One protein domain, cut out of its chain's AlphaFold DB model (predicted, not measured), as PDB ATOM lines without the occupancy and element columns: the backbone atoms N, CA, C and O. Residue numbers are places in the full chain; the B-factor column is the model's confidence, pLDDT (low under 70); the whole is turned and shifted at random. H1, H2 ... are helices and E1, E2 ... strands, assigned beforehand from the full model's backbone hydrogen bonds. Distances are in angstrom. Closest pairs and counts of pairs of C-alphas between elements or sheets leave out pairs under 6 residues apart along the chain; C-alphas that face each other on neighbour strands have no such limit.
ATOM      1  N   THR A 398       8.046 -71.486  -3.167       91.81
ATOM      2  CA  THR A 398       6.851 -70.698  -3.464       91.81
ATOM      3  C   THR A 398       5.978 -70.637  -2.222       91.81
ATOM      4  O   THR A 398       5.806 -71.651  -1.540       91.81
ATOM      5  N   CYS A 399       5.412 -69.466  -1.945       94.31
ATOM      6  CA  CYS A 399       4.489 -69.255  -0.838       94.31
ATOM      7  C   CYS A 399       3.051 -69.207  -1.337       94.31
ATOM      8  O   CYS A 399       2.754 -68.498  -2.294       94.31
ATOM      9  N   ALA A 400       2.166 -69.934  -0.661       94.25
ATOM     10  CA  ALA A 400       0.725 -69.754  -0.778       94.25
ATOM     11  C   ALA A 400       0.223 -69.113   0.518       94.25
ATOM     12  O   ALA A 400       0.334 -69.723   1.583       94.25
ATOM     13  N   CYS A 401      -0.258 -67.874   0.433       94.94
ATOM     14  CA  CYS A 401      -0.685 -67.103   1.598       94.94
ATOM     15  C   CYS A 401      -2.140 -67.403   1.959       94.94
ATOM     16  O   CYS A 401      -2.971 -67.636   1.082       94.94
ATOM     17  N   THR A 402      -2.434 -67.408   3.257       93.94
ATOM     18  CA  THR A 402      -3.800 -67.559   3.772       93.94
ATOM     19  C   THR A 402      -4.339 -66.172   4.087       93.94
ATOM     20  O   THR A 402      -3.658 -65.414   4.771       93.94
ATOM     21  N   LEU A 403      -5.541 -65.820   3.621       89.69
ATOM     22  CA  LEU A 403      -6.162 -64.536   3.975       89.69
ATOM     23  C   LEU A 403      -6.251 -64.393   5.508       89.69
ATOM     24  O   LEU A 403      -6.598 -65.372   6.175       89.69
ATOM     25  N   PRO A 404      -5.936 -63.215   6.080       89.25
ATOM     26  CA  PRO A 404      -5.751 -61.903   5.433       89.25
ATOM     27  C   PRO A 404      -4.348 -61.626   4.849       89.25
ATOM     28  O   PRO A 404      -4.113 -60.550   4.307       89.25
ATOM     29  N   TYR A 405      -3.409 -62.569   4.920       93.31
ATOM     30  CA  TYR A 405      -2.054 -62.376   4.407       93.31
ATOM     31  C   TYR A 405      -2.019 -62.462   2.878       93.31
ATOM     32  O   TYR A 405      -2.560 -63.388   2.271       93.31
ATOM     33  N   LEU A 406      -1.316 -61.519   2.257       94.12
ATOM     34  CA  LEU A 406      -1.122 -61.437   0.813       94.12
ATOM     35  C   LEU A 406       0.366 -61.589   0.471       94.12
ATOM     36  O   LEU A 406       1.244 -61.352   1.303       94.12
ATOM     37  N   LEU A 407       0.656 -62.031  -0.753       93.81
ATOM     38  CA  LEU A 407       2.022 -62.305  -1.198       93.81
ATOM     39  C   LEU A 407       2.775 -60.995  -1.475       93.81
ATOM     40  O   LEU A 407       2.404 -60.242  -2.372       93.81
ATOM     41  N   ASP A 408       3.843 -60.728  -0.724       92.06
ATOM     42  CA  ASP A 408       4.725 -59.580  -0.935       92.06
ATOM     43  C   ASP A 408       5.804 -59.924  -1.962       92.06
ATOM     44  O   ASP A 408       6.841 -60.507  -1.642       92.06
ATOM     45  N   THR A 409       5.547 -59.558  -3.213       89.06
ATOM     46  CA  THR A 409       6.532 -59.634  -4.297       89.06
ATOM     47  C   THR A 409       7.272 -58.313  -4.512       89.06
ATOM     48  O   THR A 409       8.168 -58.259  -5.349       89.06
ATOM     49  N   VAL A 410       6.903 -57.242  -3.799       85.44
ATOM     50  CA  VAL A 410       7.414 -55.885  -4.050       85.44
ATOM     51  C   VAL A 410       8.655 -55.615  -3.211       85.44
ATOM     52  O   VAL A 410       9.662 -55.157  -3.745       85.44
ATOM     53  N   THR A 411       8.620 -55.922  -1.911       84.06
ATOM     54  CA  THR A 411       9.787 -55.699  -1.042       84.06
ATOM     55  C   THR A 411      10.860 -56.766  -1.226       84.06
ATOM     56  O   THR A 411      12.042 -56.485  -1.027       84.06
ATOM     57  N   ASN A 412      10.470 -57.979  -1.631       79.88
ATOM     58  CA  ASN A 412      11.395 -59.087  -1.836       79.88
ATOM     59  C   ASN A 412      10.992 -59.997  -3.015       79.88
ATOM     60  O   ASN A 412      10.564 -61.134  -2.811       79.88
ATOM     61  N   PRO A 413      11.154 -59.538  -4.269       81.62
ATOM     62  CA  PRO A 413      10.778 -60.317  -5.452       81.62
ATOM     63  C   PRO A 413      11.538 -61.646  -5.580       81.62
ATOM     64  O   PRO A 413      11.019 -62.602  -6.152       81.62
ATOM     65  N   ALA A 414      12.756 -61.732  -5.034       78.25
ATOM     66  CA  ALA A 414      13.573 -62.948  -5.058       78.25
ATOM     67  C   ALA A 414      13.173 -63.973  -3.980       78.25
ATOM     68  O   ALA A 414      13.527 -65.148  -4.077       78.25
ATOM     69  N   ALA A 415      12.461 -63.532  -2.944       82.00
ATOM     70  CA  ALA A 415      12.085 -64.332  -1.788       82.00
ATOM     71  C   ALA A 415      10.745 -63.813  -1.228       82.00
ATOM     72  O   ALA A 415      10.728 -63.148  -0.187       82.00
ATOM     73  N   PRO A 416       9.630 -64.063  -1.943       84.75
ATOM     74  CA  PRO A 416       8.343 -63.488  -1.592       84.75
ATOM     75  C   PRO A 416       7.850 -64.059  -0.261       84.75
ATOM     76  O   PRO A 416       7.953 -65.259  -0.006       84.75
ATOM     77  N   THR A 417       7.304 -63.191   0.585       90.81
ATOM     78  CA  THR A 417       6.822 -63.543   1.932       90.81
ATOM     79  C   THR A 417       5.338 -63.206   2.061       90.81
ATOM     80  O   THR A 417       4.834 -62.369   1.316       90.81
ATOM     81  N   CYS A 418       4.609 -63.860   2.966       94.25
ATOM     82  CA  CYS A 418       3.207 -63.524   3.215       94.25
ATOM     83  C   CYS A 418       3.120 -62.422   4.269       94.25
ATOM     84  O   CYS A 418       3.624 -62.584   5.383       94.25
ATOM     85  N   LYS A 419       2.474 -61.308   3.922       93.44
ATOM     86  CA  LYS A 419       2.349 -60.137   4.787       93.44
ATOM     87  C   LYS A 419       0.896 -59.701   4.872       93.44
ATOM     88  O   LYS A 419       0.189 -59.674   3.870       93.44
ATOM     89  N   ASP A 420       0.468 -59.378   6.083       93.81
ATOM     90  CA  ASP A 420      -0.838 -58.789   6.339       93.81
ATOM     91  C   ASP A 420      -0.642 -57.286   6.600       93.81
ATOM     92  O   ASP A 420      -0.066 -56.924   7.634       93.81
ATOM     93  N   PRO A 421      -1.063 -56.400   5.679       91.69
ATOM     94  CA  PRO A 421      -0.982 -54.956   5.888       91.69
ATOM     95  C   PRO A 421      -1.920 -54.472   7.011       91.69
ATOM     96  O   PRO A 421      -1.711 -53.384   7.542       91.69
ATOM     97  N   CYS A 422      -2.916 -55.271   7.408       93.56
ATOM     98  CA  CYS A 422      -3.873 -54.952   8.462       93.56
ATOM     99  C   CYS A 422      -3.412 -55.376   9.866       93.56
ATOM    100  O   CYS A 422      -4.066 -55.020  10.848       93.56
ATOM    101  N   ALA A 423      -2.275 -56.069  10.002       90.69
ATOM    102  CA  ALA A 423      -1.802 -56.601  11.284       90.69
ATOM    103  C   ALA A 423      -1.552 -55.524  12.361       90.69
ATOM    104  O   ALA A 423      -1.633 -55.809  13.553       90.69
ATOM    105  N   SER A 424      -1.258 -54.282  11.960       88.69
ATOM    106  CA  SER A 424      -1.092 -53.144  12.874       88.69
ATOM    107  C   SER A 424      -2.390 -52.381  13.157       88.69
ATOM    108  O   SER A 424      -2.332 -51.319  13.769       88.69
ATOM    109  N   SER A 425      -3.543 -52.883  12.701       90.00
ATOM    110  CA  SER A 425      -4.835 -52.189  12.748       90.00
ATOM    111  C   SER A 425      -4.742 -50.746  12.224       90.00
ATOM    112  O   SER A 425      -5.104 -49.805  12.937       90.00
ATOM    113  N   PRO A 426      -4.224 -50.538  10.995       89.88
ATOM    114  CA  PRO A 426      -3.888 -49.204  10.499       89.88
ATOM    115  C   PRO A 426      -5.105 -48.273  10.417       89.88
ATOM    116  O   PRO A 426      -4.960 -47.075  10.596       89.88
ATOM    117  N   CYS A 427      -6.313 -48.818  10.261       91.12
ATOM    118  CA  CYS A 427      -7.554 -48.047  10.211       91.12
ATOM    119  C   CYS A 427      -7.984 -47.433  11.557       91.12
ATOM    120  O   CYS A 427      -8.964 -46.690  11.598       91.12
ATOM    121  N   GLY A 428      -7.260 -47.703  12.648       88.31
ATOM    122  CA  GLY A 428      -7.636 -47.289  13.999       88.31
ATOM    123  C   GLY A 428      -8.736 -48.171  14.611       88.31
ATOM    124  O   GLY A 428      -9.177 -49.135  13.990       88.31
ATOM    125  N   PRO A 429      -9.184 -47.875  15.845       85.94
ATOM    126  CA  PRO A 429     -10.154 -48.704  16.571       85.94
ATOM    127  C   PRO A 429     -11.571 -48.686  15.977       85.94
ATOM    128  O   PRO A 429     -12.387 -49.529  16.334       85.94
ATOM    129  N   ALA A 430     -11.870 -47.722  15.108       82.56
ATOM    130  CA  ALA A 430     -13.202 -47.484  14.563       82.56
ATOM    131  C   ALA A 430     -13.305 -47.756  13.046       82.56
ATOM    132  O   ALA A 430     -14.363 -47.556  12.451       82.56
ATOM    133  N   GLY A 431     -12.227 -48.256  12.433       87.06
ATOM    134  CA  GLY A 431     -12.199 -48.665  11.032       87.06
ATOM    135  C   GLY A 431     -11.953 -50.162  10.870       87.06
ATOM    136  O   GLY A 431     -11.064 -50.726  11.508       87.06
ATOM    137  N   SER A 432     -12.708 -50.804   9.981       92.94
ATOM    138  CA  SER A 432     -12.433 -52.173   9.544       92.94
ATOM    139  C   SER A 432     -11.374 -52.155   8.442       92.94
ATOM    140  O   SER A 432     -11.528 -51.454   7.444       92.94
ATOM    141  N   CYS A 433     -10.290 -52.910   8.618       93.81
ATOM    142  CA  CYS A 433      -9.210 -52.992   7.637       93.81
ATOM    143  C   CYS A 433      -9.421 -54.165   6.683       93.81
ATOM    144  O   CYS A 433      -9.559 -55.309   7.119       93.81
ATOM    145  N   THR A 434      -9.381 -53.889   5.383       92.81
ATOM    146  CA  THR A 434      -9.409 -54.898   4.323       92.81
ATOM    147  C   THR A 434      -8.097 -54.850   3.529       92.81
ATOM    148  O   THR A 434      -7.751 -53.813   2.959       92.81
ATOM    149  N   PRO A 435      -7.308 -55.938   3.500       92.31
ATOM    150  CA  PRO A 435      -6.046 -55.959   2.767       92.31
ATOM    151  C   PRO A 435      -6.311 -56.003   1.252       92.31
ATOM    152  O   PRO A 435      -7.072 -56.844   0.777       92.31
ATOM    153  N   VAL A 436      -5.664 -55.118   0.486       91.12
ATOM    154  CA  VAL A 436      -5.759 -55.053  -0.989       91.12
ATOM    155  C   VAL A 436      -4.533 -55.692  -1.639       91.12
ATOM    156  O   VAL A 436      -4.641 -56.462  -2.589       91.12
ATOM    157  N   THR A 437      -3.345 -55.394  -1.111       91.69
ATOM    158  CA  THR A 437      -2.076 -56.034  -1.487       91.69
ATOM    159  C   THR A 437      -1.255 -56.297  -0.229       91.69
ATOM    160  O   THR A 437      -1.628 -55.870   0.855       91.69
ATOM    161  N   ALA A 438      -0.096 -56.943  -0.335       89.06
ATOM    162  CA  ALA A 438       0.776 -57.160   0.824       89.06
ATOM    163  C   ALA A 438       1.260 -55.865   1.521       89.06
ATOM    164  O   ALA A 438       1.782 -55.922   2.635       89.06
ATOM    165  N   LEU A 439       1.107 -54.706   0.868       88.50
ATOM    166  CA  LEU A 439       1.502 -53.389   1.381       88.50
ATOM    167  C   LEU A 439       0.363 -52.361   1.396       88.50
ATOM    168  O   LEU A 439       0.523 -51.310   2.008       88.50
ATOM    169  N   ALA A 440      -0.758 -52.634   0.726       89.56
ATOM    170  CA  ALA A 440      -1.882 -51.712   0.606       89.56
ATOM    171  C   ALA A 440      -3.129 -52.297   1.265       89.56
ATOM    172  O   ALA A 440      -3.411 -53.489   1.148       89.56
ATOM    173  N   PHE A 441      -3.894 -51.435   1.911       92.44
ATOM    174  CA  PHE A 441      -5.132 -51.768   2.594       92.44
ATOM    175  C   PHE A 441      -6.165 -50.676   2.326       92.44
ATOM    176  O   PHE A 441      -5.816 -49.547   1.975       92.44
ATOM    177  N   THR A 442      -7.429 -51.022   2.501       91.75
ATOM    178  CA  THR A 442      -8.560 -50.099   2.517       91.75
ATOM    179  C   THR A 442      -9.190 -50.112   3.901       91.75
ATOM    180  O   THR A 442      -9.186 -51.136   4.586       91.75
ATOM    181  N   CYS A 443      -9.699 -48.961   4.328       93.56
ATOM    182  CA  CYS A 443     -10.390 -48.812   5.599       93.56
ATOM    183  C   CYS A 443     -11.861 -48.518   5.344       93.56
ATOM    184  O   CYS A 443     -12.176 -47.516   4.707       93.56
ATOM    185  N   ASP A 444     -12.736 -49.359   5.885       93.00
ATOM    186  CA  ASP A 444     -14.155 -49.047   6.022       93.00
ATOM    187  C   ASP A 444     -14.368 -48.354   7.367       93.00
ATOM    188  O   ASP A 444     -14.259 -48.978   8.426       93.00
ATOM    189  N   CYS A 445     -14.628 -47.050   7.317       93.06
ATOM    190  CA  CYS A 445     -14.926 -46.238   8.491       93.06
ATOM    191  C   CYS A 445     -16.424 -46.283   8.807       93.06
ATOM    192  O   CYS A 445     -17.252 -46.360   7.902       93.06
ATOM    193  N   SER A 446     -16.784 -46.213  10.089       91.69
ATOM    194  CA  SER A 446     -18.186 -46.029  10.493       91.69
ATOM    195  C   SER A 446     -18.761 -44.716   9.945       91.69
ATOM    196  O   SER A 446     -18.005 -43.761   9.816       91.69
ATOM    197  N   ASP A 447     -20.080 -44.615   9.757       88.31
ATOM    198  CA  ASP A 447     -20.766 -43.433   9.190       88.31
ATOM    199  C   ASP A 447     -20.410 -42.086   9.866       88.31
ATOM    200  O   ASP A 447     -20.379 -41.029   9.231       88.31
ATOM    201  N   ALA A 448     -20.081 -42.109  11.160       89.44
ATOM    202  CA  ALA A 448     -19.664 -40.929  11.919       89.44
ATOM    203  C   ALA A 448     -18.239 -40.432  11.577       89.44
ATOM    204  O   ALA A 448     -17.842 -39.330  11.961       89.44
ATOM    205  N   GLN A 449     -17.459 -41.235  10.862       93.00
ATOM    206  CA  GLN A 449     -16.037 -41.043  10.609       93.00
ATOM    207  C   GLN A 449     -15.739 -41.021   9.114       93.00
ATOM    208  O   GLN A 449     -16.473 -41.577   8.306       93.00
ATOM    209  N   TYR A 450     -14.625 -40.398   8.749       92.81
ATOM    210  CA  TYR A 450     -14.093 -40.418   7.390       92.81
ATOM    211  C   TYR A 450     -12.685 -41.013   7.382       92.81
ATOM    212  O   TYR A 450     -11.984 -41.027   8.399       92.81
ATOM    213  N   PHE A 451     -12.257 -41.494   6.219       93.12
ATOM    214  CA  PHE A 451     -10.895 -41.972   6.021       93.12
ATOM    215  C   PHE A 451      -9.948 -40.794   5.766       93.12
ATOM    216  O   PHE A 451     -10.044 -40.118   4.740       93.12
ATOM    217  N   ASP A 452      -9.011 -40.550   6.684       91.62
ATOM    218  CA  ASP A 452      -7.947 -39.566   6.478       91.62
ATOM    219  C   ASP A 452      -6.779 -40.235   5.747       91.62
ATOM    220  O   ASP A 452      -5.970 -40.940   6.350       91.62
ATOM    221  N   ALA A 453      -6.673 -39.996   4.439       87.00
ATOM    222  CA  ALA A 453      -5.618 -40.572   3.605       87.00
ATOM    223  C   ALA A 453      -4.195 -40.150   4.024       87.00
ATOM    224  O   ALA A 453      -3.244 -40.870   3.728       87.00
ATOM    225  N   SER A 454      -4.031 -39.013   4.714       88.75
ATOM    226  CA  SER A 454      -2.715 -38.535   5.168       88.75
ATOM    227  C   SER A 454      -2.228 -39.309   6.389       88.75
ATOM    228  O   SER A 454      -1.030 -39.539   6.546       88.75
ATOM    229  N   LEU A 455      -3.160 -39.702   7.259       85.44
ATOM    230  CA  LEU A 455      -2.873 -40.482   8.463       85.44
ATOM    231  C   LEU A 455      -3.038 -41.990   8.238       85.44
ATOM    232  O   LEU A 455      -2.480 -42.780   8.994       85.44
ATOM    233  N   GLY A 456      -3.778 -42.392   7.203       86.69
ATOM    234  CA  GLY A 456      -4.125 -43.784   6.924       86.69
ATOM    235  C   GLY A 456      -5.116 -44.380   7.928       86.69
ATOM    236  O   GLY A 456      -5.184 -45.600   8.038       86.69
ATOM    237  N   THR A 457      -5.864 -43.547   8.662       92.00
ATOM    238  CA  THR A 457      -6.741 -43.955   9.776       92.00
ATOM    239  C   THR A 457      -8.148 -43.378   9.614       92.00
ATOM    240  O   THR A 457      -8.302 -42.277   9.082       92.00
ATOM    241  N   CYS A 458      -9.166 -44.049  10.158       94.38
ATOM    242  CA  CYS A 458     -10.493 -43.451  10.317       94.38
ATOM    243  C   CYS A 458     -10.477 -42.390  11.422       94.38
ATOM    244  O   CYS A 458      -9.925 -42.613  12.503       94.38
ATOM    245  N   LYS A 459     -11.066 -41.227  11.144       92.69
ATOM    246  CA  LYS A 459     -11.123 -40.086  12.058       92.69
ATOM    247  C   LYS A 459     -12.542 -39.546  12.144       92.69
ATOM    248  O   LYS A 459     -13.279 -39.574  11.162       92.69
ATOM    249  N   ASP A 460     -12.896 -39.026  13.313       93.19
ATOM    250  CA  ASP A 460     -14.181 -38.373  13.555       93.19
ATOM    251  C   ASP A 460     -14.423 -37.259  12.538       93.19
ATOM    252  O   ASP A 460     -13.620 -36.330  12.401       93.19
ATOM    253  N   GLY A 461     -15.517 -37.405  11.794       92.00
ATOM    254  CA  GLY A 461     -15.987 -36.421  10.837       92.00
ATOM    255  C   GLY A 461     -17.106 -35.561  11.414       92.00
ATOM    256  O   GLY A 461     -17.434 -35.658  12.600       92.00
ATOM    257  N   PRO A 462     -17.735 -34.728  10.575       93.50
ATOM    258  CA  PRO A 462     -18.850 -33.877  10.985       93.50
ATOM    259  C   PRO A 462     -20.009 -34.653  11.627       93.50
ATOM    260  O   PRO A 462     -20.668 -34.139  12.526       93.50
ATOM    261  N   CYS A 463     -20.239 -35.905  11.216       93.88
ATOM    262  CA  CYS A 463     -21.317 -36.742  11.747       93.88
ATOM    263  C   CYS A 463     -21.039 -37.336  13.139       93.88
ATOM    264  O   CYS A 463     -21.965 -37.866  13.746       93.88
ATOM    265  N   ALA A 464     -19.804 -37.259  13.649       91.38
ATOM    266  CA  ALA A 464     -19.453 -37.691  15.008       91.38
ATOM    267  C   ALA A 464     -19.730 -36.624  16.084       91.38
ATOM    268  O   ALA A 464     -19.584 -36.904  17.273       91.38
ATOM    269  N   ALA A 465     -20.102 -35.400  15.694       85.94
ATOM    270  CA  ALA A 465     -20.482 -34.361  16.644       85.94
ATOM    271  C   ALA A 465     -21.755 -34.758  17.418       85.94
ATOM    272  O   ALA A 465     -22.645 -35.395  16.858       85.94
ATOM    273  N   GLU A 466     -21.875 -34.340  18.689       81.88
ATOM    274  CA  GLU A 466     -23.051 -34.665  19.525       81.88
ATOM    275  C   GLU A 466     -24.380 -34.249  18.879       81.88
ATOM    276  O   GLU A 466     -25.403 -34.914  19.043       81.88
ATOM    277  N   THR A 467     -24.357 -33.172  18.097       87.94
ATOM    278  CA  THR A 467     -25.436 -32.791  17.186       87.94
ATOM    279  C   THR A 467     -25.004 -33.054  15.756       87.94
ATOM    280  O   THR A 467     -24.130 -32.354  15.239       87.94
ATOM    281  N   SER A 468     -25.651 -34.033  15.118       90.50
ATOM    282  CA  SER A 468     -25.468 -34.298  13.692       90.50
ATOM    283  C   SER A 468     -25.768 -33.032  12.879       90.50
ATOM    284  O   SER A 468     -26.799 -32.389  13.107       90.50
ATOM    285  N   PRO A 469     -24.921 -32.676  11.899       94.25
ATOM    286  CA  PRO A 469     -25.177 -31.525  11.038       94.25
ATOM    287  C   PRO A 469     -26.419 -31.721  10.150       94.25
ATOM    288  O   PRO A 469     -27.015 -30.752   9.687       94.25
ATOM    289  N   CYS A 470     -26.872 -32.966   9.980       95.12
ATOM    290  CA  CYS A 470     -28.080 -33.308   9.234       95.12
ATOM    291  C   CYS A 470     -29.385 -33.001   9.974       95.12
ATOM    292  O   CYS A 470     -30.456 -33.190   9.404       95.12
ATOM    293  N   GLY A 471     -29.311 -32.520  11.216       92.19
ATOM    294  CA  GLY A 471     -30.462 -32.307  12.083       92.19
ATOM    295  C   GLY A 471     -30.637 -33.446  13.084       92.19
ATOM    296  O   GLY A 471     -29.851 -34.391  13.140       92.19
ATOM    297  N   ASP A 472     -31.669 -33.342  13.914       91.00
ATOM    298  CA  ASP A 472     -31.973 -34.375  14.902       91.00
ATOM    299  C   ASP A 472     -32.471 -35.683  14.246       91.00
ATOM    300  O   ASP A 472     -32.663 -35.782  13.030       91.00
ATOM    301  N   ALA A 473     -32.706 -36.706  15.073       89.06
ATOM    302  CA  ALA A 473     -33.199 -38.009  14.622       89.06
ATOM    303  C   ALA A 473     -34.630 -37.970  14.039       89.06
ATOM    304  O   ALA A 473     -35.094 -38.966  13.486       89.06
ATOM    305  N   THR A 474     -35.358 -36.855  14.179       92.25
ATOM    306  CA  THR A 474     -36.654 -36.673  13.511       92.25
ATOM    307  C   THR A 474     -36.471 -36.147  12.092       92.25
ATOM    308  O   THR A 474     -37.164 -36.614  11.187       92.25
ATOM    309  N   ALA A 475     -35.499 -35.251  11.892       93.31
ATOM    310  CA  ALA A 475     -35.193 -34.630  10.610       93.31
ATOM    311  C   ALA A 475     -34.363 -35.524   9.675       93.31
ATOM    312  O   ALA A 475     -34.599 -35.548   8.463       93.31
ATOM    313  N   SER A 476     -33.418 -36.291  10.223       94.94
ATOM    314  CA  SER A 476     -32.512 -37.152   9.456       94.94
ATOM    315  C   SER A 476     -32.600 -38.620   9.874       94.94
ATOM    316  O   SER A 476     -32.780 -38.949  11.044       94.94
ATOM    317  N   THR A 477     -32.481 -39.521   8.899       95.00
ATOM    318  CA  THR A 477     -32.352 -40.972   9.108       95.00
ATOM    319  C   THR A 477     -30.901 -41.443   9.061       95.00
ATOM    320  O   THR A 477     -30.633 -42.596   9.387       95.00
ATOM    321  N   GLY A 478     -29.965 -40.591   8.633       94.25
ATOM    322  CA  GLY A 478     -28.546 -40.924   8.573       94.25
ATOM    323  C   GLY A 478     -27.663 -39.724   8.241       94.25
ATOM    324  O   GLY A 478     -28.099 -38.780   7.580       94.25
ATOM    325  N   CYS A 479     -26.411 -39.796   8.687       95.69
ATOM    326  CA  CYS A 479     -25.342 -38.847   8.394       95.69
ATOM    327  C   CYS A 479     -24.073 -39.653   8.121       95.69
ATOM    328  O   CYS A 479     -23.664 -40.421   8.989       95.69
ATOM    329  N   VAL A 480     -23.465 -39.472   6.949       94.69
ATOM    330  CA  VAL A 480     -22.205 -40.124   6.571       94.69
ATOM    331  C   VAL A 480     -21.133 -39.063   6.352       94.69
ATOM    332  O   VAL A 480     -21.314 -38.167   5.528       94.69
ATOM    333  N   SER A 481     -20.015 -39.147   7.073       94.62
ATOM    334  CA  SER A 481     -18.882 -38.233   6.880       94.62
ATOM    335  C   SER A 481     -18.051 -38.657   5.671       94.62
ATOM    336  O   SER A 481     -17.558 -39.777   5.611       94.62
ATOM    337  N   VAL A 482     -17.864 -37.751   4.712       92.62
ATOM    338  CA  VAL A 482     -17.043 -37.991   3.511       92.62
ATOM    339  C   VAL A 482     -15.614 -37.498   3.732       92.62
ATOM    340  O   VAL A 482     -14.656 -38.120   3.277       92.62
ATOM    341  N   SER A 483     -15.454 -36.390   4.455       92.88
ATOM    342  CA  SER A 483     -14.154 -35.816   4.796       92.88
ATOM    343  C   SER A 483     -14.203 -35.090   6.143       92.88
ATOM    344  O   SER A 483     -15.201 -35.143   6.861       92.88
ATOM    345  N   ALA A 484     -13.132 -34.364   6.480       91.00
ATOM    346  CA  ALA A 484     -13.054 -33.532   7.681       91.00
ATOM    347  C   ALA A 484     -14.161 -32.468   7.780       91.00
ATOM    348  O   ALA A 484     -14.463 -32.007   8.877       91.00
ATOM    349  N   SER A 485     -14.736 -32.059   6.647       90.62
ATOM    350  CA  SER A 485     -15.755 -31.005   6.575       90.62
ATOM    351  C   SER A 485     -16.952 -31.352   5.691       90.62
ATOM    352  O   SER A 485     -17.954 -30.647   5.740       90.62
ATOM    353  N   GLU A 486     -16.858 -32.398   4.872       92.12
ATOM    354  CA  GLU A 486     -17.914 -32.811   3.949       92.12
ATOM    355  C   GLU A 486     -18.664 -34.020   4.504       92.12
ATOM    356  O   GLU A 486     -18.063 -34.945   5.057       92.12
ATOM    357  N   TYR A 487     -19.982 -34.011   4.356       94.31
ATOM    358  CA  TYR A 487     -20.874 -35.046   4.852       94.31
ATOM    359  C   TYR A 487     -22.105 -35.149   3.954       94.31
ATOM    360  O   TYR A 487     -22.447 -34.217   3.228       94.31
ATOM    361  N   VAL A 488     -22.769 -36.299   4.003       94.31
ATOM    362  CA  VAL A 488     -23.995 -36.575   3.259       94.31
ATOM    363  C   VAL A 488     -25.103 -36.889   4.248       94.31
ATOM    364  O   VAL A 488     -24.968 -37.773   5.096       94.31
ATOM    365  N   CYS A 489     -26.216 -36.172   4.115       95.88
ATOM    366  CA  CYS A 489     -27.404 -36.376   4.925       95.88
ATOM    367  C   CYS A 489     -28.424 -37.243   4.204       95.88
ATOM    368  O   CYS A 489     -28.749 -37.014   3.040       95.88
ATOM    369  N   THR A 490     -28.993 -38.198   4.932       95.62
ATOM    370  CA  THR A 490     -30.197 -38.908   4.506       95.62
ATOM    371  C   THR A 490     -31.365 -38.344   5.300       95.62
ATOM    372  O   THR A 490     -31.447 -38.548   6.511       95.62
ATOM    373  N   CYS A 491     -32.244 -37.585   4.646       96.31
ATOM    374  CA  CYS A 491     -33.364 -36.927   5.318       96.31
ATOM    375  C   CYS A 491     -34.561 -37.855   5.496       96.31
ATOM    376  O   CYS A 491     -34.850 -38.695   4.641       96.31
ATOM    377  N   ASN A 492     -35.291 -37.665   6.595       95.75
ATOM    378  CA  ASN A 492     -36.499 -38.420   6.894       95.75
ATOM    379  C   ASN A 492     -37.679 -37.919   6.048       95.75
ATOM    380  O   ASN A 492     -38.558 -37.189   6.510       95.75
ATOM    381  N   THR A 493     -37.703 -38.323   4.782       92.88
ATOM    382  CA  THR A 493     -38.757 -37.945   3.830       92.88
ATOM    383  C   THR A 493     -40.138 -38.441   4.263       92.88
ATOM    384  O   THR A 493     -41.130 -37.762   4.003       92.88
ATOM    385  N   ALA A 494     -40.218 -39.554   5.004       90.88
ATOM    386  CA  ALA A 494     -41.467 -40.064   5.576       90.88
ATOM    387  C   ALA A 494     -42.043 -39.147   6.672       90.88
ATOM    388  O   ALA A 494     -43.261 -39.054   6.812       90.88
ATOM    389  N   ALA A 495     -41.185 -38.437   7.412       91.56
ATOM    390  CA  ALA A 495     -41.583 -37.386   8.352       91.56
ATOM    391  C   ALA A 495     -41.708 -35.998   7.688       91.56
ATOM    392  O   ALA A 495     -41.964 -35.005   8.368       91.56
ATOM    393  N   GLY A 496     -41.554 -35.924   6.363       93.12
ATOM    394  CA  GLY A 496     -41.673 -34.691   5.599       93.12
ATOM    395  C   GLY A 496     -40.448 -33.788   5.691       93.12
ATOM    396  O   GLY A 496     -40.622 -32.579   5.743       93.12
ATOM    397  N   PHE A 497     -39.229 -34.336   5.708       94.88
ATOM    398  CA  PHE A 497     -37.981 -33.565   5.607       94.88
ATOM    399  C   PHE A 497     -37.301 -33.754   4.246       94.88
ATOM    400  O   PHE A 497     -37.359 -34.832   3.655       94.88
ATOM    401  N   VAL A 498     -36.641 -32.708   3.752       94.62
ATOM    402  CA  VAL A 498     -35.843 -32.697   2.516       94.62
ATOM    403  C   VAL A 498     -34.466 -32.104   2.782       94.62
ATOM    404  O   VAL A 498     -34.291 -31.326   3.717       94.62
ATOM    405  N   PHE A 499     -33.480 -32.497   1.979       95.00
ATOM    406  CA  PHE A 499     -32.128 -31.964   2.099       95.00
ATOM    407  C   PHE A 499     -32.055 -30.564   1.490       95.00
ATOM    408  O   PHE A 499     -32.403 -30.377   0.325       95.00
ATOM    409  N   ASP A 500     -31.588 -29.599   2.275       93.94
ATOM    410  CA  ASP A 500     -31.294 -28.246   1.822       93.94
ATOM    411  C   ASP A 500     -29.810 -28.150   1.459       93.94
ATOM    412  O   ASP A 500     -28.940 -28.321   2.313       93.94
ATOM    413  N   SER A 501     -29.510 -27.903   0.184       89.19
ATOM    414  CA  SER A 501     -28.136 -27.833  -0.314       89.19
ATOM    415  C   SER A 501     -27.403 -26.553   0.102       89.19
ATOM    416  O   SER A 501     -26.172 -26.562   0.141       89.19
ATOM    417  N   GLU A 502     -28.112 -25.471   0.440       89.88
ATOM    418  CA  GLU A 502     -27.500 -24.226   0.917       89.88
ATOM    419  C   GLU A 502     -27.157 -24.317   2.404       89.88
ATOM    420  O   GLU A 502     -26.073 -23.906   2.821       89.88
ATOM    421  N   LEU A 503     -28.066 -24.886   3.201       89.44
ATOM    422  CA  LEU A 503     -27.870 -25.086   4.639       89.44
ATOM    423  C   LEU A 503     -27.121 -26.384   4.975       89.44
ATOM    424  O   LEU A 503     -26.686 -26.545   6.113       89.44
ATOM    425  N   GLN A 504     -26.970 -27.289   4.002       92.06
ATOM    426  CA  GLN A 504     -26.383 -28.626   4.158       92.06
ATOM    427  C   GLN A 504     -27.056 -29.442   5.279       92.06
ATOM    428  O   GLN A 504     -26.410 -30.198   5.991       92.06
ATOM    429  N   THR A 505     -28.370 -29.305   5.460       95.06
ATOM    430  CA  THR A 505     -29.101 -29.957   6.559       95.06
ATOM    431  C   THR A 505     -30.486 -30.422   6.120       95.06
ATOM    432  O   THR A 505     -31.004 -29.975   5.095       95.06
ATOM    433  N   CYS A 506     -31.100 -31.332   6.876       96.31
ATOM    434  CA  CYS A 506     -32.468 -31.756   6.607       96.31
ATOM    435  C   CYS A 506     -33.453 -30.735   7.173       96.31
ATOM    436  O   CYS A 506     -33.581 -30.572   8.386       96.31
ATOM    437  N   VAL A 507     -34.178 -30.065   6.285       95.12
ATOM    438  CA  VAL A 507     -35.198 -29.072   6.634       95.12
ATOM    439  C   VAL A 507     -36.591 -29.641   6.413       95.12
ATOM    440  O   VAL A 507     -36.798 -30.535   5.590       95.12
ATOM    441  N   ALA A 508     -37.568 -29.145   7.168       93.31
ATOM    442  CA  ALA A 508     -38.954 -29.546   6.987       93.31
ATOM    443  C   ALA A 508     -39.438 -29.149   5.582       93.31
ATOM    444  O   ALA A 508     -39.424 -27.978   5.210       93.31
ATOM    445  N   ASN A 509     -39.907 -30.127   4.815       90.19
ATOM    446  CA  ASN A 509     -40.612 -29.912   3.566       90.19
ATOM    447  C   ASN A 509     -42.027 -29.430   3.886       90.19
ATOM    448  O   ASN A 509     -42.919 -30.213   4.230       90.19
ATOM    449  N   LEU A 510     -42.232 -28.125   3.748       86.44
ATOM    450  CA  LEU A 510     -43.504 -27.471   4.036       86.44
ATOM    451  C   LEU A 510     -44.662 -28.042   3.197       86.44
ATOM    452  O   LEU A 510     -45.781 -28.159   3.701       86.44
ATOM    453  N   CYS A 511     -44.404 -28.486   1.960       84.62
ATOM    454  CA  CYS A 511     -45.418 -29.147   1.136       84.62
ATOM    455  C   CYS A 511     -45.778 -30.545   1.658       84.62
ATOM    456  O   CYS A 511     -46.957 -30.897   1.690       84.62
ATOM    457  N   ALA A 512     -44.791 -31.341   2.085       81.12
ATOM    458  CA  ALA A 512     -45.036 -32.680   2.625       81.12
ATOM    459  C   ALA A 512     -45.760 -32.618   3.977       81.12
ATOM    460  O   ALA A 512     -46.685 -33.391   4.222       81.12
ATOM    461  N   GLN A 513     -45.416 -31.645   4.828       74.44
ATOM    462  CA  GLN A 513     -46.122 -31.425   6.091       74.44
ATOM    463  C   GLN A 513     -47.584 -31.018   5.881       74.44
ATOM    464  O   GLN A 513     -48.461 -31.469   6.619       74.44
ATOM    465  N   ALA A 514     -47.875 -30.237   4.838       71.19
ATOM    466  CA  ALA A 514     -49.247 -29.909   4.462       71.19
ATOM    467  C   ALA A 514     -50.044 -31.115   3.919       71.19
ATOM    468  O   ALA A 514     -51.267 -31.029   3.838       71.19
ATOM    469  N   GLN A 515     -49.383 -32.224   3.563       70.44
ATOM    470  CA  GLN A 515     -50.002 -33.456   3.052       70.44
ATOM    471  C   GLN A 515     -50.122 -34.579   4.099       70.44
ATOM    472  O   GLN A 515     -50.781 -35.587   3.832       70.44
ATOM    473  N   LEU A 516     -49.529 -34.428   5.290       66.88
ATOM    474  CA  LEU A 516     -49.683 -35.392   6.384       66.88
ATOM    475  C   LEU A 516     -51.149 -35.455   6.871       66.88
ATOM    476  O   LEU A 516     -51.884 -34.475   6.736       66.88
ATOM    477  N   PRO A 517     -51.608 -36.571   7.471       57.31
ATOM    478  CA  PRO A 517     -52.971 -36.690   7.995       57.31
ATOM    479  C   PRO A 517     -53.257 -35.610   9.054       57.31
ATOM    480  O   PRO A 517     -52.764 -35.687  10.176       57.31
ATOM    481  N   GLY A 518     -54.039 -34.588   8.687       61.41
ATOM    482  CA  GLY A 518     -54.327 -33.407   9.521       61.41
ATOM    483  C   GLY A 518     -53.672 -32.099   9.049       61.41
ATOM    484  O   GLY A 518     -54.029 -31.033   9.548       61.41
ATOM    485  N   GLY A 519     -52.771 -32.156   8.063       57.19
ATOM    486  CA  GLY A 519     -52.158 -31.007   7.403       57.19
ATOM    487  C   GLY A 519     -53.147 -30.260   6.503       57.19
ATOM    488  O   GLY A 519     -53.717 -30.810   5.564       57.19
ATOM    489  N   SER A 520     -53.410 -28.999   6.843       62.97
ATOM    490  CA  SER A 520     -54.107 -27.993   6.034       62.97
ATOM    491  C   SER A 520     -53.264 -27.387   4.904       62.97
ATOM    492  O   SER A 520     -52.549 -26.433   5.206       62.97
ATOM    493  N   LEU A 521     -53.389 -27.770   3.622       65.06
ATOM    494  CA  LEU A 521     -52.877 -26.923   2.514       65.06
ATOM    495  C   LEU A 521     -53.428 -25.483   2.576       65.06
ATOM    496  O   LEU A 521     -52.796 -24.552   2.079       65.06
ATOM    497  N   THR A 522     -54.575 -25.280   3.238       63.78
ATOM    498  CA  THR A 522     -55.167 -23.951   3.457       63.78
ATOM    499  C   THR A 522     -54.298 -23.017   4.298       63.78
ATOM    500  O   THR A 522     -54.397 -21.806   4.115       63.78
ATOM    501  N   GLY A 523     -53.438 -23.549   5.175       66.94
ATOM    502  CA  GLY A 523     -52.526 -22.744   5.991       66.94
ATOM    503  C   GLY A 523     -51.299 -22.256   5.220       66.94
ATOM    504  O   GLY A 523     -50.844 -21.143   5.461       66.94
ATOM    505  N   LEU A 524     -50.798 -23.062   4.274       73.69
ATOM    506  CA  LEU A 524     -49.581 -22.759   3.515       73.69
ATOM    507  C   LEU A 524     -49.873 -22.022   2.194       73.69
ATOM    508  O   LEU A 524     -49.233 -21.025   1.888       73.69
ATOM    509  N   CYS A 525     -50.879 -22.469   1.435       71.12
ATOM    510  CA  CYS A 525     -51.149 -21.978   0.078       71.12
ATOM    511  C   CYS A 525     -52.497 -21.243  -0.098       71.12
ATOM    512  O   CYS A 525     -52.841 -20.859  -1.219       71.12
ATOM    513  N   ARG A 526     -53.258 -21.009   0.989       69.38
ATOM    514  CA  ARG A 526     -54.684 -20.600   0.971       69.38
ATOM    515  C   ARG A 526     -55.579 -21.570   0.171       69.38
ATOM    516  O   ARG A 526     -55.128 -22.473  -0.524       69.38
ATOM    517  N   SER A 527     -56.896 -21.431   0.320       63.59
ATOM    518  CA  SER A 527     -57.905 -22.405  -0.142       63.59
ATOM    519  C   SER A 527     -58.054 -22.571  -1.662       63.59
ATOM    520  O   SER A 527     -58.833 -23.413  -2.095       63.59
ATOM    521  N   THR A 528     -57.364 -21.773  -2.476       69.88
ATOM    522  CA  THR A 528     -57.458 -21.781  -3.948       69.88
ATOM    523  C   THR A 528     -56.281 -22.483  -4.634       69.88
ATOM    524  O   THR A 528     -56.261 -22.590  -5.863       69.88
ATOM    525  N   ALA A 529     -55.313 -22.996  -3.871       69.38
ATOM    526  CA  ALA A 529     -54.224 -23.803  -4.409       69.38
ATOM    527  C   ALA A 529     -54.641 -25.263  -4.619       69.38
ATOM    528  O   ALA A 529     -55.271 -25.885  -3.767       69.38
ATOM    529  N   THR A 530     -54.258 -25.811  -5.767       75.81
ATOM    530  CA  THR A 530     -54.530 -27.195  -6.184       75.81
ATOM    531  C   THR A 530     -53.367 -28.142  -5.907       75.81
ATOM    532  O   THR A 530     -53.590 -29.337  -5.734       75.81
ATOM    533  N   ALA A 531     -52.141 -27.623  -5.818       81.00
ATOM    534  CA  ALA A 531     -50.962 -28.387  -5.427       81.00
ATOM    535  C   ALA A 531     -49.911 -27.482  -4.765       81.00
ATOM    536  O   ALA A 531     -49.933 -26.263  -4.930       81.00
ATOM    537  N   CYS A 532     -48.988 -28.091  -4.025       82.75
ATOM    538  CA  CYS A 532     -47.776 -27.464  -3.501       82.75
ATOM    539  C   CYS A 532     -46.596 -28.211  -4.114       82.75
ATOM    540  O   CYS A 532     -46.574 -29.442  -4.086       82.75
ATOM    541  N   THR A 533     -45.645 -27.480  -4.681       82.31
ATOM    542  CA  THR A 533     -44.421 -28.044  -5.254       82.31
ATOM    543  C   THR A 533     -43.270 -27.579  -4.382       82.31
ATOM    544  O   THR A 533     -43.107 -26.377  -4.197       82.31
ATOM    545  N   ALA A 534     -42.509 -28.507  -3.804       77.94
ATOM    546  CA  ALA A 534     -41.315 -28.138  -3.051       77.94
ATOM    547  C   ALA A 534     -40.257 -27.599  -4.027       77.94
ATOM    548  O   ALA A 534     -40.023 -28.207  -5.074       77.94
ATOM    549  N   GLY A 535     -39.676 -26.447  -3.702       74.31
ATOM    550  CA  GLY A 535     -38.501 -25.901  -4.374       74.31
ATOM    551  C   GLY A 535     -37.214 -26.534  -3.842       74.31
ATOM    552  O   GLY A 535     -37.249 -27.476  -3.048       74.31
ATOM    553  N   GLU A 536     -36.064 -26.026  -4.285       71.31
ATOM    554  CA  GLU A 536     -34.786 -26.375  -3.654       71.31
ATOM    555  C   GLU A 536     -34.743 -25.785  -2.231       71.31
ATOM    556  O   GLU A 536     -35.028 -24.605  -2.030       71.31
ATOM    557  N   GLY A 537     -34.419 -26.620  -1.236       73.00
ATOM    558  CA  GLY A 537     -34.360 -26.225   0.175       73.00
ATOM    559  C   GLY A 537     -35.727 -26.083   0.851       73.00
ATOM    560  O   GLY A 537     -36.644 -26.870   0.620       73.00
ATOM    561  N   ALA A 538     -35.854 -25.084   1.730       68.19
ATOM    562  CA  ALA A 538     -37.107 -24.761   2.423       68.19
ATOM    563  C   ALA A 538     -38.133 -23.994   1.555       68.19
ATOM    564  O   ALA A 538     -39.177 -23.577   2.067       68.19
ATOM    565  N   ASP A 539     -37.842 -23.775   0.268       78.56
ATOM    566  CA  ASP A 539     -38.711 -23.019  -0.633       78.56
ATOM    567  C   ASP A 539     -39.884 -23.874  -1.143       78.56
ATOM    568  O   ASP A 539     -39.807 -25.102  -1.242       78.56
ATOM    569  N   TYR A 540     -41.002 -23.236  -1.472       81.00
ATOM    570  CA  TYR A 540     -42.171 -23.916  -2.026       81.00
ATOM    571  C   TYR A 540     -42.920 -23.014  -2.998       81.00
ATOM    572  O   TYR A 540     -42.882 -21.792  -2.916       81.00
ATOM    573  N   THR A 541     -43.631 -23.628  -3.938       83.56
ATOM    574  CA  THR A 541     -44.458 -22.917  -4.909       83.56
ATOM    575  C   THR A 541     -45.857 -23.510  -4.922       83.56
ATOM    576  O   THR A 541     -46.052 -24.708  -5.159       83.56
ATOM    577  N   CYS A 542     -46.853 -22.666  -4.679       83.88
ATOM    578  CA  CYS A 542     -48.256 -23.051  -4.732       83.88
ATOM    579  C   CYS A 542     -48.762 -23.028  -6.183       83.88
ATOM    580  O   CYS A 542     -48.646 -22.026  -6.887       83.88
ATOM    581  N   VAL A 543     -49.363 -24.127  -6.636       86.31
ATOM    582  CA  VAL A 543     -50.017 -24.218  -7.948       86.31
ATOM    583  C   VAL A 543     -51.475 -23.807  -7.790       86.31
ATOM    584  O   VAL A 543     -52.288 -24.548  -7.230       86.31
ATOM    585  N   CYS A 544     -51.819 -22.621  -8.277       84.44
ATOM    586  CA  CYS A 544     -53.168 -22.075  -8.162       84.44
ATOM    587  C   CYS A 544     -54.150 -22.737  -9.135       84.44
ATOM    588  O   CYS A 544     -53.826 -22.975 -10.298       84.44
ATOM    589  N   GLY A 545     -55.361 -23.032  -8.655       83.25
ATOM    590  CA  GLY A 545     -56.467 -23.455  -9.512       83.25
ATOM    591  C   GLY A 545     -56.946 -22.322 -10.430       83.25
ATOM    592  O   GLY A 545     -56.676 -21.146 -10.180       83.25
ATOM    593  N   GLY A 546     -57.665 -22.671 -11.502       79.62
ATOM    594  CA  GLY A 546     -58.129 -21.713 -12.512       79.62
ATOM    595  C   GLY A 546     -58.897 -20.529 -11.910       79.62
ATOM    596  O   GLY A 546     -59.905 -20.727 -11.236       79.62
ATOM    597  N   GLY A 547     -58.412 -19.307 -12.163       79.38
ATOM    598  CA  GLY A 547     -58.973 -18.049 -11.642       79.38
ATOM    599  C   GLY A 547     -58.162 -17.384 -10.519       79.38
ATOM    600  O   GLY A 547     -58.530 -16.300 -10.067       79.38
ATOM    601  N   ALA A 548     -57.057 -17.989 -10.077       80.25
ATOM    602  CA  ALA A 548     -56.139 -17.410  -9.095       80.25
ATOM    603  C   ALA A 548     -54.693 -17.377  -9.616       80.25
ATOM    604  O   ALA A 548     -54.287 -18.247 -10.386       80.25
ATOM    605  N   ALA A 549     -53.916 -16.381  -9.190       76.38
ATOM    606  CA  ALA A 549     -52.486 -16.265  -9.470       76.38
ATOM    607  C   ALA A 549     -51.685 -16.282  -8.162       76.38
ATOM    608  O   ALA A 549     -52.134 -15.768  -7.137       76.38
ATOM    609  N   SER A 550     -50.497 -16.885  -8.207       73.25
ATOM    610  CA  SER A 550     -49.508 -16.824  -7.127       73.25
ATOM    611  C   SER A 550     -48.726 -15.520  -7.270       73.25
ATOM    612  O   SER A 550     -48.096 -15.305  -8.307       73.25
ATOM    613  N   VAL A 551     -48.739 -14.674  -6.241       71.06
ATOM    614  CA  VAL A 551     -47.865 -13.496  -6.151       71.06
ATOM    615  C   VAL A 551     -46.650 -13.888  -5.308       71.06
ATOM    616  O   VAL A 551     -46.814 -14.349  -4.182       71.06
ATOM    617  N   ASP A 552     -45.443 -13.761  -5.869       65.25
ATOM    618  CA  ASP A 552     -44.152 -13.978  -5.188       65.25
ATOM    619  C   ASP A 552     -43.989 -15.330  -4.458       65.25
ATOM    620  O   ASP A 552     -43.589 -15.367  -3.297       65.25
ATOM    621  N   ASN A 553     -44.314 -16.453  -5.120       65.06
ATOM    622  CA  ASN A 553     -44.317 -17.811  -4.532       65.06
ATOM    623  C   ASN A 553     -45.236 -17.975  -3.300       65.06
ATOM    624  O   ASN A 553     -45.192 -18.993  -2.612       65.06
ATOM    625  N   GLY A 554     -46.084 -16.982  -3.025       63.78
ATOM    626  CA  GLY A 554     -46.982 -16.934  -1.885       63.78
ATOM    627  C   GLY A 554     -48.361 -17.559  -2.140       63.78
ATOM    628  O   GLY A 554     -48.585 -18.267  -3.127       63.78
ATOM    629  N   PRO A 555     -49.323 -17.316  -1.233       75.12
ATOM    630  CA  PRO A 555     -50.660 -17.888  -1.323       75.12
ATOM    631  C   PRO A 555     -51.396 -17.439  -2.591       75.12
ATOM    632  O   PRO A 555     -51.240 -16.315  -3.062       75.12
ATOM    633  N   CYS A 556     -52.257 -18.310  -3.110       79.31
ATOM    634  CA  CYS A 556     -53.038 -18.024  -4.309       79.31
ATOM    635  C   CYS A 556     -54.074 -16.918  -4.056       79.31
ATOM    636  O   CYS A 556     -54.964 -17.069  -3.212       79.31
ATOM    637  N   GLU A 557     -54.003 -15.829  -4.821       78.69
ATOM    638  CA  GLU A 557     -54.979 -14.735  -4.780       78.69
ATOM    639  C   GLU A 557     -55.907 -14.790  -5.996       78.69
ATOM    640  O   GLU A 557     -55.473 -15.071  -7.114       78.69
TER     641      GLU A 557
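This is residues 398 to 557 of the 1021 residues of an uncharacterized protein of Edaphochlamys debaryana (UniProt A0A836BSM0). A long, thin rod is made of six small two-stranded hairpins strung end to end in chain order: E2-E3, E4-E5, E6-E7, E8-E9, E10-E11 and E12-E13. E1 lies beside the first hairpin, and the short helices H1 and H2 pack on the last, beyond which E14 lies. The printed part has 160 residues, with eleven strands E1 to E11, then H1 and H2, then E12 to E14; each hairpin is a separate antiparallel sheet. The class is mostly strand, though under half of the residues are in named elements. The whole is extended, with a radius of gyration of the C-alphas of 25.5 A and spans of 86 by 30 by 27 A.

E1, residues 398 to 401, pairs with no named strand. E2, residues 406 to 408, and E3, residues 417 to 419, form a hairpin at 128 degrees, with N 408 and O 417 2.8 A apart. In the hairpin of E4, residues 431 to 435, and E5, residues 441 to 445, N 442 and O 434 are 2.8 A apart. In that of E6, residues 449 to 452, and E7, residues 457 to 460, N 450 and O 459 are 2.9 A apart; the closest C-alphas of E5 and E7 are Cys 445 and Cys 458, 5.5 A. In that of E8, residues 476 to 481, and E9, residues 487 to 491, N 488 and O 480 are 2.8 A apart; Tyr 450 and Ser 481 are the closest C-alphas of E6 and E8, 5.3 A. In that of E10, residues 497 to 500, and E11, residues 505 to 508, N 498 and O 507 are 2.9 A apart; Cys 491 and Cys 506 are the closest C-alphas of E9 and E11, 5.4 A. H1, residues 510 to 513, and H2, residues 521 to 525, only just touch, with 3 pairs of C-alphas within 8 A, the closest being Leu 510 and Leu 524, 7.7 A. The O i to N i+4 pair of H2 is within hydrogen-bond range; H1 is too short for one, and 0 of its 1 O i to N i+3 pair is within range. In the hairpin of E12, residues 529 to 534, and E13, residues 540 to 544, N 533 and O 541 are 2.8 A apart; Cys 511 and Cys 532 are the closest C-alphas of H1 and E12, 5.5 A. E14, residues 548 to 550, pairs with no named strand, but its residues 549 to 550 pair antiparallel with residues 556 to 557.

E1 begins at C-alpha 398 (6.851, -70.698, -3.464). E8 is 13.9 A long, from C-alpha 476 (-32.512, -37.152, 9.456), and E12 is 13.7 A. E14 ends at C-alpha 550 (-49.508, -16.824, -7.127).

The two C-alphas farthest apart, Ala 414 and Gly 547, are 85.6 A apart. The printed part has no cut. The links E3 to E4 and E7 to E8 are long. Mean pLDDT of the printed part is 86.0; residues 516 to 523, 526 to 529, 538 and 552 to 554 are under 70.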